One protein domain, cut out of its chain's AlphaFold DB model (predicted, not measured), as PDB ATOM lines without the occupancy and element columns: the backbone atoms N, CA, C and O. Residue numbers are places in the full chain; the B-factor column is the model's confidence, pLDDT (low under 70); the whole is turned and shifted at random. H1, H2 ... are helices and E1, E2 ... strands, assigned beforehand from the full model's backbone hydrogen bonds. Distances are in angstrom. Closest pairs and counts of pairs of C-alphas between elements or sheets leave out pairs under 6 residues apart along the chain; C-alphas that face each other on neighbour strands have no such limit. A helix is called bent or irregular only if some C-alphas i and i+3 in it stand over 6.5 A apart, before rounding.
ATOM      1  N   LEU A   3     100.921  45.508 -22.201       88.38
ATOM      2  CA  LEU A   3     102.366  45.659 -22.068       88.38
ATOM      3  C   LEU A   3     102.690  46.245 -20.690       88.38
ATOM      4  O   LEU A   3     102.098  47.246 -20.290       88.38
ATOM      5  N   PHE A   4     103.627  45.638 -19.965       90.19
ATOM      6  CA  PHE A   4     104.028  46.096 -18.632       90.19
ATOM      7  C   PHE A   4     105.246  47.018 -18.680       90.19
ATOM      8  O   PHE A   4     106.022  46.991 -19.633       90.19
ATOM      9  N   GLU A   5     105.456  47.809 -17.634       85.19
ATOM     10  CA  GLU A   5     106.658  48.631 -17.515       85.19
ATOM     11  C   GLU A   5     107.936  47.760 -17.514       85.19
ATOM     12  O   GLU A   5     107.960  46.649 -16.966       85.19
ATOM     13  N   PRO A   6     109.034  48.226 -18.134       77.44
ATOM     14  CA  PRO A   6     110.306  47.514 -18.099       77.44
ATOM     15  C   PRO A   6     110.873  47.471 -16.671       77.44
ATOM     16  O   PRO A   6     110.705  48.411 -15.896       77.44
ATOM     17  N   ARG A   7     111.643  46.423 -16.341       81.31
ATOM     18  CA  ARG A   7     112.348  46.266 -15.046       81.31
ATOM     19  C   ARG A   7     111.442  46.164 -13.814       81.31
ATOM     20  O   ARG A   7     111.924  46.403 -12.703       81.31
ATOM     21  N   LEU A   8     110.179  45.778 -13.971       85.94
ATOM     22  CA  LEU A   8     109.315  45.511 -12.825       85.94
ATOM     23  C   LEU A   8     109.901  44.395 -11.938       85.94
ATOM     24  O   LEU A   8     110.330  43.356 -12.452       85.94
ATOM     25  N   PRO A   9     109.952  44.588 -10.608       86.88
ATOM     26  CA  PRO A   9     110.359  43.533  -9.691       86.88
ATOM     27  C   PRO A   9     109.325  42.400  -9.702       86.88
ATOM     28  O   PRO A   9     108.137  42.640  -9.886       86.88
ATOM     29  N   VAL A  10     109.767  41.163  -9.451       84.12
ATOM     30  CA  VAL A  10     108.910  39.956  -9.505       84.12
ATOM     31  C   VAL A  10     107.668  40.087  -8.608       84.12
ATOM     32  O   VAL A  10     106.580  39.638  -8.956       84.12
ATOM     33  N   GLU A  11     107.810  40.772  -7.476       84.62
ATOM     34  CA  GLU A  11     106.732  41.049  -6.519       84.62
ATOM     35  C   GLU A  11     105.627  41.949  -7.104       84.62
ATOM     36  O   GLU A  11     104.455  41.780  -6.763       84.62
ATOM     37  N   ALA A  12     105.969  42.861  -8.025       87.25
ATOM     38  CA  ALA A  12     105.004  43.757  -8.661       87.25
ATOM     39  C   ALA A  12     104.043  43.003  -9.590       87.25
ATOM     40  O   ALA A  12     102.867  43.348  -9.644       87.25
ATOM     41  N   TYR A  13     104.484  41.924 -10.250       87.94
ATOM     42  CA  TYR A  13     103.594  41.123 -11.100       87.94
ATOM     43  C   TYR A  13     102.471  40.446 -10.311       87.94
ATOM     44  O   TYR A  13     101.358  40.327 -10.814       87.94
ATOM     45  N   SER A  14     102.724  40.074  -9.052       85.31
ATOM     46  CA  SER A  14     101.684  39.527  -8.169       85.31
ATOM     47  C   SER A  14     100.638  40.583  -7.797       85.31
ATOM     48  O   SER A  14      99.457  40.273  -7.657       85.31
ATOM     49  N   GLN A  15     101.058  41.842  -7.648       87.81
ATOM     50  CA  GLN A  15     100.151  42.955  -7.383       87.81
ATOM     51  C   GLN A  15      99.324  43.305  -8.624       87.81
ATOM     52  O   GLN A  15      98.103  43.360  -8.536       87.81
ATOM     53  N   ILE A  16      99.974  43.419  -9.784       90.56
ATOM     54  CA  ILE A  16      99.317  43.668 -11.073       90.56
ATOM     55  C   ILE A  16      98.304  42.561 -11.390       90.56
ATOM     56  O   ILE A  16      97.206  42.849 -11.849       90.56
ATOM     57  N   GLN A  17      98.625  41.298 -11.096       89.44
ATOM     58  CA  GLN A  17      97.691  40.183 -11.252       89.44
ATOM     59  C   GLN A  17      96.436  40.336 -10.380       89.44
ATOM     60  O   GLN A  17      95.327  40.087 -10.854       89.44
ATOM     61  N   ASN A  18      96.596  40.738  -9.115       88.25
ATOM     62  CA  ASN A  18      95.459  40.982  -8.229       88.25
ATOM     63  C   ASN A  18      94.614  42.157  -8.737       88.25
ATOM     64  O   ASN A  18      93.391  42.041  -8.794       88.25
ATOM     65  N   ASP A  19      95.253  43.245  -9.162       89.44
ATOM     66  CA  ASP A  19      94.567  44.432  -9.674       89.44
ATOM     67  C   ASP A  19      93.820  44.134 -10.988       89.44
ATOM     68  O   ASP A  19      92.668  44.537 -11.149       89.44
ATOM     69  N   LEU A  20      94.411  43.332 -11.881       87.12
ATOM     70  CA  LEU A  20      93.751  42.834 -13.093       87.12
ATOM     71  C   LEU A  20      92.545  41.940 -12.768       87.12
ATOM     72  O   LEU A  20      91.495  42.067 -13.400       87.12
ATOM     73  N   SER A  21      92.639  41.098 -11.735       85.12
ATOM     74  CA  SER A  21      91.514  40.255 -11.308       85.12
ATOM     75  C   SER A  21      90.323  41.067 -10.781       85.12
ATOM     76  O   SER A  21      89.175  40.668 -10.974       85.12
ATOM     77  N   LEU A  22      90.575  42.238 -10.175       85.19
ATOM     78  CA  LEU A  22      89.531  43.148  -9.690       85.19
ATOM     79  C   LEU A  22      88.756  43.819 -10.831       85.19
ATOM     80  O   LEU A  22      87.593  44.176 -10.642       85.19
ATOM     81  N   VAL A  23      89.375  43.958 -12.006       83.62
ATOM     82  CA  VAL A  23      88.735  44.473 -13.230       83.62
ATOM     83  C   VAL A  23      88.242  43.354 -14.155       83.62
ATOM     84  O   VAL A  23      87.886  43.611 -15.300       83.62
ATOM     85  N   GLY A  24      88.179  42.115 -13.654       80.75
ATOM     86  CA  GLY A  24      87.602  40.973 -14.369       80.75
ATOM     87  C   GLY A  24      88.560  40.248 -15.316       80.75
ATOM     88  O   GLY A  24      88.119  39.369 -16.051       80.75
ATOM     89  N   ILE A  25      89.859  40.563 -15.288       84.31
ATOM     90  CA  ILE A  25      90.877  39.937 -16.139       84.31
ATOM     91  C   ILE A  25      91.636  38.876 -15.341       84.31
ATOM     92  O   ILE A  25      92.344  39.176 -14.379       84.31
ATOM     93  N   ASN A  26      91.527  37.614 -15.758       83.88
ATOM     94  CA  ASN A  26      92.270  36.518 -15.144       83.88
ATOM     95  C   ASN A  26      93.603  36.287 -15.873       83.88
ATOM     96  O   ASN A  26      93.618  35.746 -16.973       83.88
ATOM     97  N   ALA A  27      94.717  36.660 -15.242       82.38
ATOM     98  CA  ALA A  27      96.064  36.529 -15.805       82.38
ATOM     99  C   ALA A  27      96.992  35.717 -14.869       82.38
ATOM    100  O   ALA A  27      97.882  36.282 -14.227       82.38
ATOM    101  N   PRO A  28      96.788  34.389 -14.739       81.38
ATOM    102  CA  PRO A  28      97.508  33.551 -13.772       81.38
ATOM    103  C   PRO A  28      99.018  33.473 -14.038       81.38
ATOM    104  O   PRO A  28      99.813  33.301 -13.111       81.38
ATOM    105  N   GLU A  29      99.410  33.647 -15.297       81.31
ATOM    106  CA  GLU A  29     100.788  33.599 -15.789       81.31
ATOM    107  C   GLU A  29     101.703  34.693 -15.215       81.31
ATOM    108  O   GLU A  29     102.906  34.463 -15.072       81.31
ATOM    109  N   LEU A  30     101.146  35.831 -14.777       81.69
ATOM    110  CA  LEU A  30     101.904  36.951 -14.201       81.69
ATOM    111  C   LEU A  30     102.693  36.560 -12.945       81.69
ATOM    112  O   LEU A  30     103.830  36.993 -12.775       81.69
ATOM    113  N   SER A  31     102.135  35.685 -12.102       76.62
ATOM    114  CA  SER A  31     102.802  35.182 -10.887       76.62
ATOM    115  C   SER A  31     104.096  34.404 -11.149       76.62
ATOM    116  O   SER A  31     104.887  34.198 -10.228       76.62
ATOM    117  N   SER A  32     104.309  33.959 -12.389       77.62
ATOM    118  CA  SER A  32     105.441  33.120 -12.790       77.62
ATOM    119  C   SER A  32     106.488  33.850 -13.634       77.62
ATOM    120  O   SER A  32     107.499  33.246 -14.003       77.62
ATOM    121  N   LEU A  33     106.276  35.137 -13.932       80.81
ATOM    122  CA  LEU A  33     107.184  35.896 -14.786       80.81
ATOM    123  C   LEU A  33     108.508  36.197 -14.063       80.81
ATOM    124  O   LEU A  33     108.506  36.747 -12.955       80.81
ATOM    125  N   PRO A  34     109.659  35.861 -14.672       79.56
ATOM    126  CA  PRO A  34     110.955  36.218 -14.115       79.56
ATOM    127  C   PRO A  34     111.183  37.730 -14.216       79.56
ATOM    128  O   PRO A  34     110.540  38.431 -14.990       79.56
ATOM    129  N   TYR A  35     112.152  38.253 -13.468       82.44
ATOM    130  CA  TYR A  35     112.621  39.619 -13.696       82.44
ATOM    131  C   TYR A  35     113.204  39.751 -15.112       82.44
ATOM    132  O   TYR A  35     114.042  38.940 -15.513       82.44
ATOM    133  N   SER A  36     112.816  40.799 -15.842       65.81
ATOM    134  CA  SER A  36     113.389  41.144 -17.145       65.81
ATOM    135  C   SER A  36     113.664  42.637 -17.236       65.81
ATOM    136  O   SER A  36     112.908  43.472 -16.738       65.81
ATOM    137  N   VAL A  37     114.761  42.980 -17.909       67.25
ATOM    138  CA  VAL A  37     115.068  44.368 -18.267       67.25
ATOM    139  C   VAL A  37     114.194  44.884 -19.412       67.25
ATOM    140  O   VAL A  37     114.098  46.098 -19.583       67.25
ATOM    141  N   MET A  38     113.555  43.977 -20.156       57.94
ATOM    142  CA  MET A  38     112.576  44.273 -21.199       57.94
ATOM    143  C   MET A  38     111.143  44.174 -20.643       57.94
ATOM    144  O   MET A  38     110.905  43.373 -19.736       57.94
ATOM    145  N   PRO A  39     110.183  44.937 -21.196       76.50
ATOM    146  CA  PRO A  39     108.758  44.783 -20.908       76.50
ATOM    147  C   PRO A  39     108.269  43.344 -21.114       76.50
ATOM    148  O   PRO A  39     108.526  42.738 -22.155       76.50
ATOM    149  N   HIS A  40     107.520  42.812 -20.148       81.06
ATOM    150  CA  HIS A  40     106.711  41.614 -20.376       81.06
ATOM    151  C   HIS A  40     105.382  41.998 -21.033       81.06
ATOM    152  O   HIS A  40     104.921  43.133 -20.905       81.06
ATOM    153  N   LYS A  41     104.756  41.041 -21.719       86.56
ATOM    154  CA  LYS A  41     103.443  41.204 -22.348       86.56
ATOM    155  C   LYS A  41     102.560  40.002 -22.054       86.56
ATOM    156  O   LYS A  41     103.072  38.889 -21.979       86.56
ATOM    157  N   ILE A  42     101.257  40.242 -21.967       85.94
ATOM    158  CA  ILE A  42     100.231  39.196 -21.951       85.94
ATOM    159  C   ILE A  42      99.129  39.520 -22.960       85.94
ATOM    160  O   ILE A  42      98.917  40.681 -23.341       85.94
ATOM    161  N   ILE A  43      98.435  38.482 -23.409       81.81
ATOM    162  CA  ILE A  43      97.270  38.594 -24.284       81.81
ATOM    163  C   ILE A  43      96.067  38.131 -23.472       81.81
ATOM    164  O   ILE A  43      96.121  37.094 -22.823       81.81
ATOM    165  N   VAL A  44      95.017  38.947 -23.464       80.12
ATOM    166  CA  VAL A  44      93.797  38.699 -22.699       80.12
ATOM    167  C   VAL A  44      92.605  39.003 -23.591       80.12
ATOM    168  O   VAL A  44      92.633  40.003 -24.315       80.12
ATOM    169  N   ASP A  45      91.585  38.155 -23.522       73.12
ATOM    170  CA  ASP A  45      90.311  38.374 -24.198       73.12
ATOM    171  C   ASP A  45      89.484  39.371 -23.382       73.12
ATOM    172  O   ASP A  45      89.327  39.221 -22.165       73.12
ATOM    173  N   LEU A  46      88.987  40.419 -24.035       67.81
ATOM    174  CA  LEU A  46      88.138  41.423 -23.399       67.81
ATOM    175  C   LEU A  46      86.673  41.054 -23.641       67.81
ATOM    176  O   LEU A  46      86.267  40.864 -24.781       67.81
ATOM    177  N   SER A  47      85.880  40.958 -22.573       63.91
ATOM    178  CA  SER A  47      84.418  40.903 -22.671       63.91
ATOM    179  C   SER A  47      83.823  42.316 -22.650       63.91
ATOM    180  O   SER A  47      84.409  43.221 -22.049       63.91
ATOM    181  N   ASP A  48      82.626  42.497 -23.222       56.16
ATOM    182  CA  ASP A  48      81.926  43.794 -23.390       56.16
ATOM    183  C   ASP A  48      81.719  44.613 -22.095       56.16
ATOM    184  O   ASP A  48      81.341  45.782 -22.126       56.16
ATOM    185  N   SER A  49      81.962  44.014 -20.928       59.25
ATOM    186  CA  SER A  49      81.800  44.630 -19.608       59.25
ATOM    187  C   SER A  49      83.062  45.295 -19.032       59.25
ATOM    188  O   SER A  49      83.001  45.816 -17.916       59.25
ATOM    189  N   ILE A  50      84.211  45.249 -19.717       65.69
ATOM    190  CA  ILE A  50      85.498  45.731 -19.178       65.69
ATOM    191  C   ILE A  50      85.870  47.092 -19.791       65.69
ATOM    192  O   ILE A  50      86.131  47.206 -20.983       65.69
ATOM    193  N   HIS A  51      85.943  48.142 -18.964       66.81
ATOM    194  CA  HIS A  51      86.341  49.485 -19.408       66.81
ATOM    195  C   HIS A  51      87.872  49.658 -19.451       66.81
ATOM    196  O   HIS A  51      88.545  49.525 -18.426       66.81
ATOM    197  N   PHE A  52      88.413  50.047 -20.613       70.56
ATOM    198  CA  PHE A  52      89.851  50.283 -20.852       70.56
ATOM    199  C   PHE A  52      90.505  51.243 -19.845       70.56
ATOM    200  O   PHE A  52      91.628  51.006 -19.396       70.56
ATOM    201  N   ASP A  53      89.772  52.276 -19.425       75.75
ATOM    202  CA  ASP A  53      90.214  53.267 -18.437       75.75
ATOM    203  C   ASP A  53      90.532  52.687 -17.056       75.75
ATOM    204  O   ASP A  53      91.245  53.317 -16.271       75.75
ATOM    205  N   ALA A  54      89.966  51.528 -16.708       78.00
ATOM    206  CA  ALA A  54      90.236  50.868 -15.435       78.00
ATOM    207  C   ALA A  54      91.561  50.095 -15.473       78.00
ATOM    208  O   ALA A  54      92.258  50.028 -14.464       78.00
ATOM    209  N   ILE A  55      91.929  49.559 -16.641       82.00
ATOM    210  CA  ILE A  55      93.149  48.772 -16.835       82.00
ATOM    211  C   ILE A  55      94.354  49.704 -17.002       82.00
ATOM    212  O   ILE A  55      95.379  49.498 -16.360       82.00
ATOM    213  N   SER A  56      94.230  50.776 -17.795       80.25
ATOM    214  CA  SER A  56      95.332  51.723 -18.055       80.25
ATOM    215  C   SER A  56      95.823  52.470 -16.806       80.25
ATOM    216  O   SER A  56      96.918  53.023 -16.807       80.25
ATOM    217  N   LYS A  57      95.033  52.468 -15.723       85.44
ATOM    218  CA  LYS A  57      95.365  53.094 -14.432       85.44
ATOM    219  C   LYS A  57      96.078  52.160 -13.450       85.44
ATOM    220  O   LYS A  57      96.473  52.629 -12.381       85.44
ATOM    221  N   ILE A  58      96.227  50.871 -13.763       89.75
ATOM    222  CA  ILE A  58      96.918  49.915 -12.888       89.75
ATOM    223  C   ILE A  58      98.429  50.208 -12.922       89.75
ATOM    224  O   ILE A  58      99.039  50.135 -13.992       89.75
ATOM    225  N   PRO A  59      99.065  50.519 -11.775       88.56
ATOM    226  CA  PRO A  59     100.498  50.793 -11.724       88.56
ATOM    227  C   PRO A  59     101.331  49.607 -12.224       88.56
ATOM    228  O   PRO A  59     101.138  48.477 -11.781       88.56
ATOM    229  N   GLY A  60     102.280  49.872 -13.125       86.62
ATOM    230  CA  GLY A  60     103.105  48.846 -13.766       86.62
ATOM    231  C   GLY A  60     102.576  48.359 -15.119       86.62
ATOM    232  O   GLY A  60     103.260  47.582 -15.787       86.62
ATOM    233  N   ILE A  61     101.411  48.826 -15.576       89.69
ATOM    234  CA  ILE A  61     101.002  48.705 -16.982       89.69
ATOM    235  C   ILE A  61     101.569  49.898 -17.757       89.69
ATOM    236  O   ILE A  61     101.336  51.045 -17.393       89.69
ATOM    237  N   LEU A  62     102.323  49.616 -18.821       85.19
ATOM    238  CA  LEU A  62     102.923  50.631 -19.687       85.19
ATOM    239  C   LEU A  62     101.904  51.150 -20.703       85.19
ATOM    240  O   LEU A  62     101.696  52.354 -20.808       85.19
ATOM    241  N   TRP A  63     101.269  50.237 -21.440       83.25
ATOM    242  CA  TRP A  63     100.149  50.547 -22.327       83.25
ATOM    243  C   TRP A  63      99.347  49.293 -22.677       83.25
ATOM    244  O   TRP A  63      99.731  48.163 -22.357       83.25
ATOM    245  N   ILE A  64      98.245  49.494 -23.395       84.19
ATOM    246  CA  ILE A  64      97.379  48.436 -23.911       84.19
ATOM    247  C   ILE A  64      97.178  48.697 -25.401       84.19
ATOM    248  O   ILE A  64      96.928  49.831 -25.795       84.19
ATOM    249  N   GLU A  65      97.275  47.650 -26.210       72.50
ATOM    250  CA  GLU A  65      97.041  47.708 -27.656       72.50
ATOM    251  C   GLU A  65      96.166  46.523 -28.098       72.50
ATOM    252  O   GLU A  65      96.238  45.447 -27.479       72.50
TER     253      GLU A  65
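Overview. This is residues 3 to 65 of the 914 residues of the protein "Peptidase_S8 domain-containing protein" of Candidatus Poseidoniales archaeon (UniProt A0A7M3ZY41). One helix of 13 residues, H1, runs along the length of the domain with the short H2 packed on it, and a long loop, residues 33 to 51, runs the length of the domain from Val 37 to Asp 48. Residues 3 to 4 pair with the short strand E1 near the end of the printed part, and the four-residue H3 lies near H1. The 63 printed residues hold three named helices and one named strand, in the order H1, H2, H3, E1; the class is mostly helix, with under half of the residues in named elements. The whole is compact, with a radius of gyration of the C-alphas of 11.0 A, and elongated, spanning 33 by 19 by 17 A.

Arrangement. Residues 3 to 4 pair antiparallel with residues 61 to 63 of E1, residues 61 to 64, which pairs with no named strand. H1, residues 10 to 22, touches H2, residues 28 to 32; their closest C-alphas, of Ser 14 and Ser 31, are 5.2 A apart. H3, residues 52 to 55, is close to H1 but not clearly touching, with the C-alphas of Leu 20 and Ile 55 closest at 7.0 A. The closest C-alphas of H1 and E1, of Ile 16 and Ile 61, are 7.9 A apart. H2 is apart from H3 and from E1. In H1, 7 of 9 O i to N i+4 pairs are within hydrogen-bond range; in H2, 0 of 1, beside 2 of 2 O i to N i+3 pairs; H3 is too short for an O i to N i+4 pair.

Along the chain. H1 runs 19.6 A from C-alpha 10 at (108.910, 39.956, -9.505) to C-alpha 22. H2 measures 8.0 A and is neither bent nor irregular, but only just: C-alphas 28 and 31 are 6.2 A apart. H3 measures 5.4 A. E1 measures 7.8 A and ends with C-alpha 64 at (97.379, 48.436, -23.911).

Size, cuts and confidence. The two C-alphas farthest apart, of Val 37 and Asp 48, are 33.5 A apart. The printed part has no cut. The link from H2 to H3 is long, with 19 residues. Mean pLDDT of the printed part is 80.5; residues 36 to 38 and 46 to 51 are under 70.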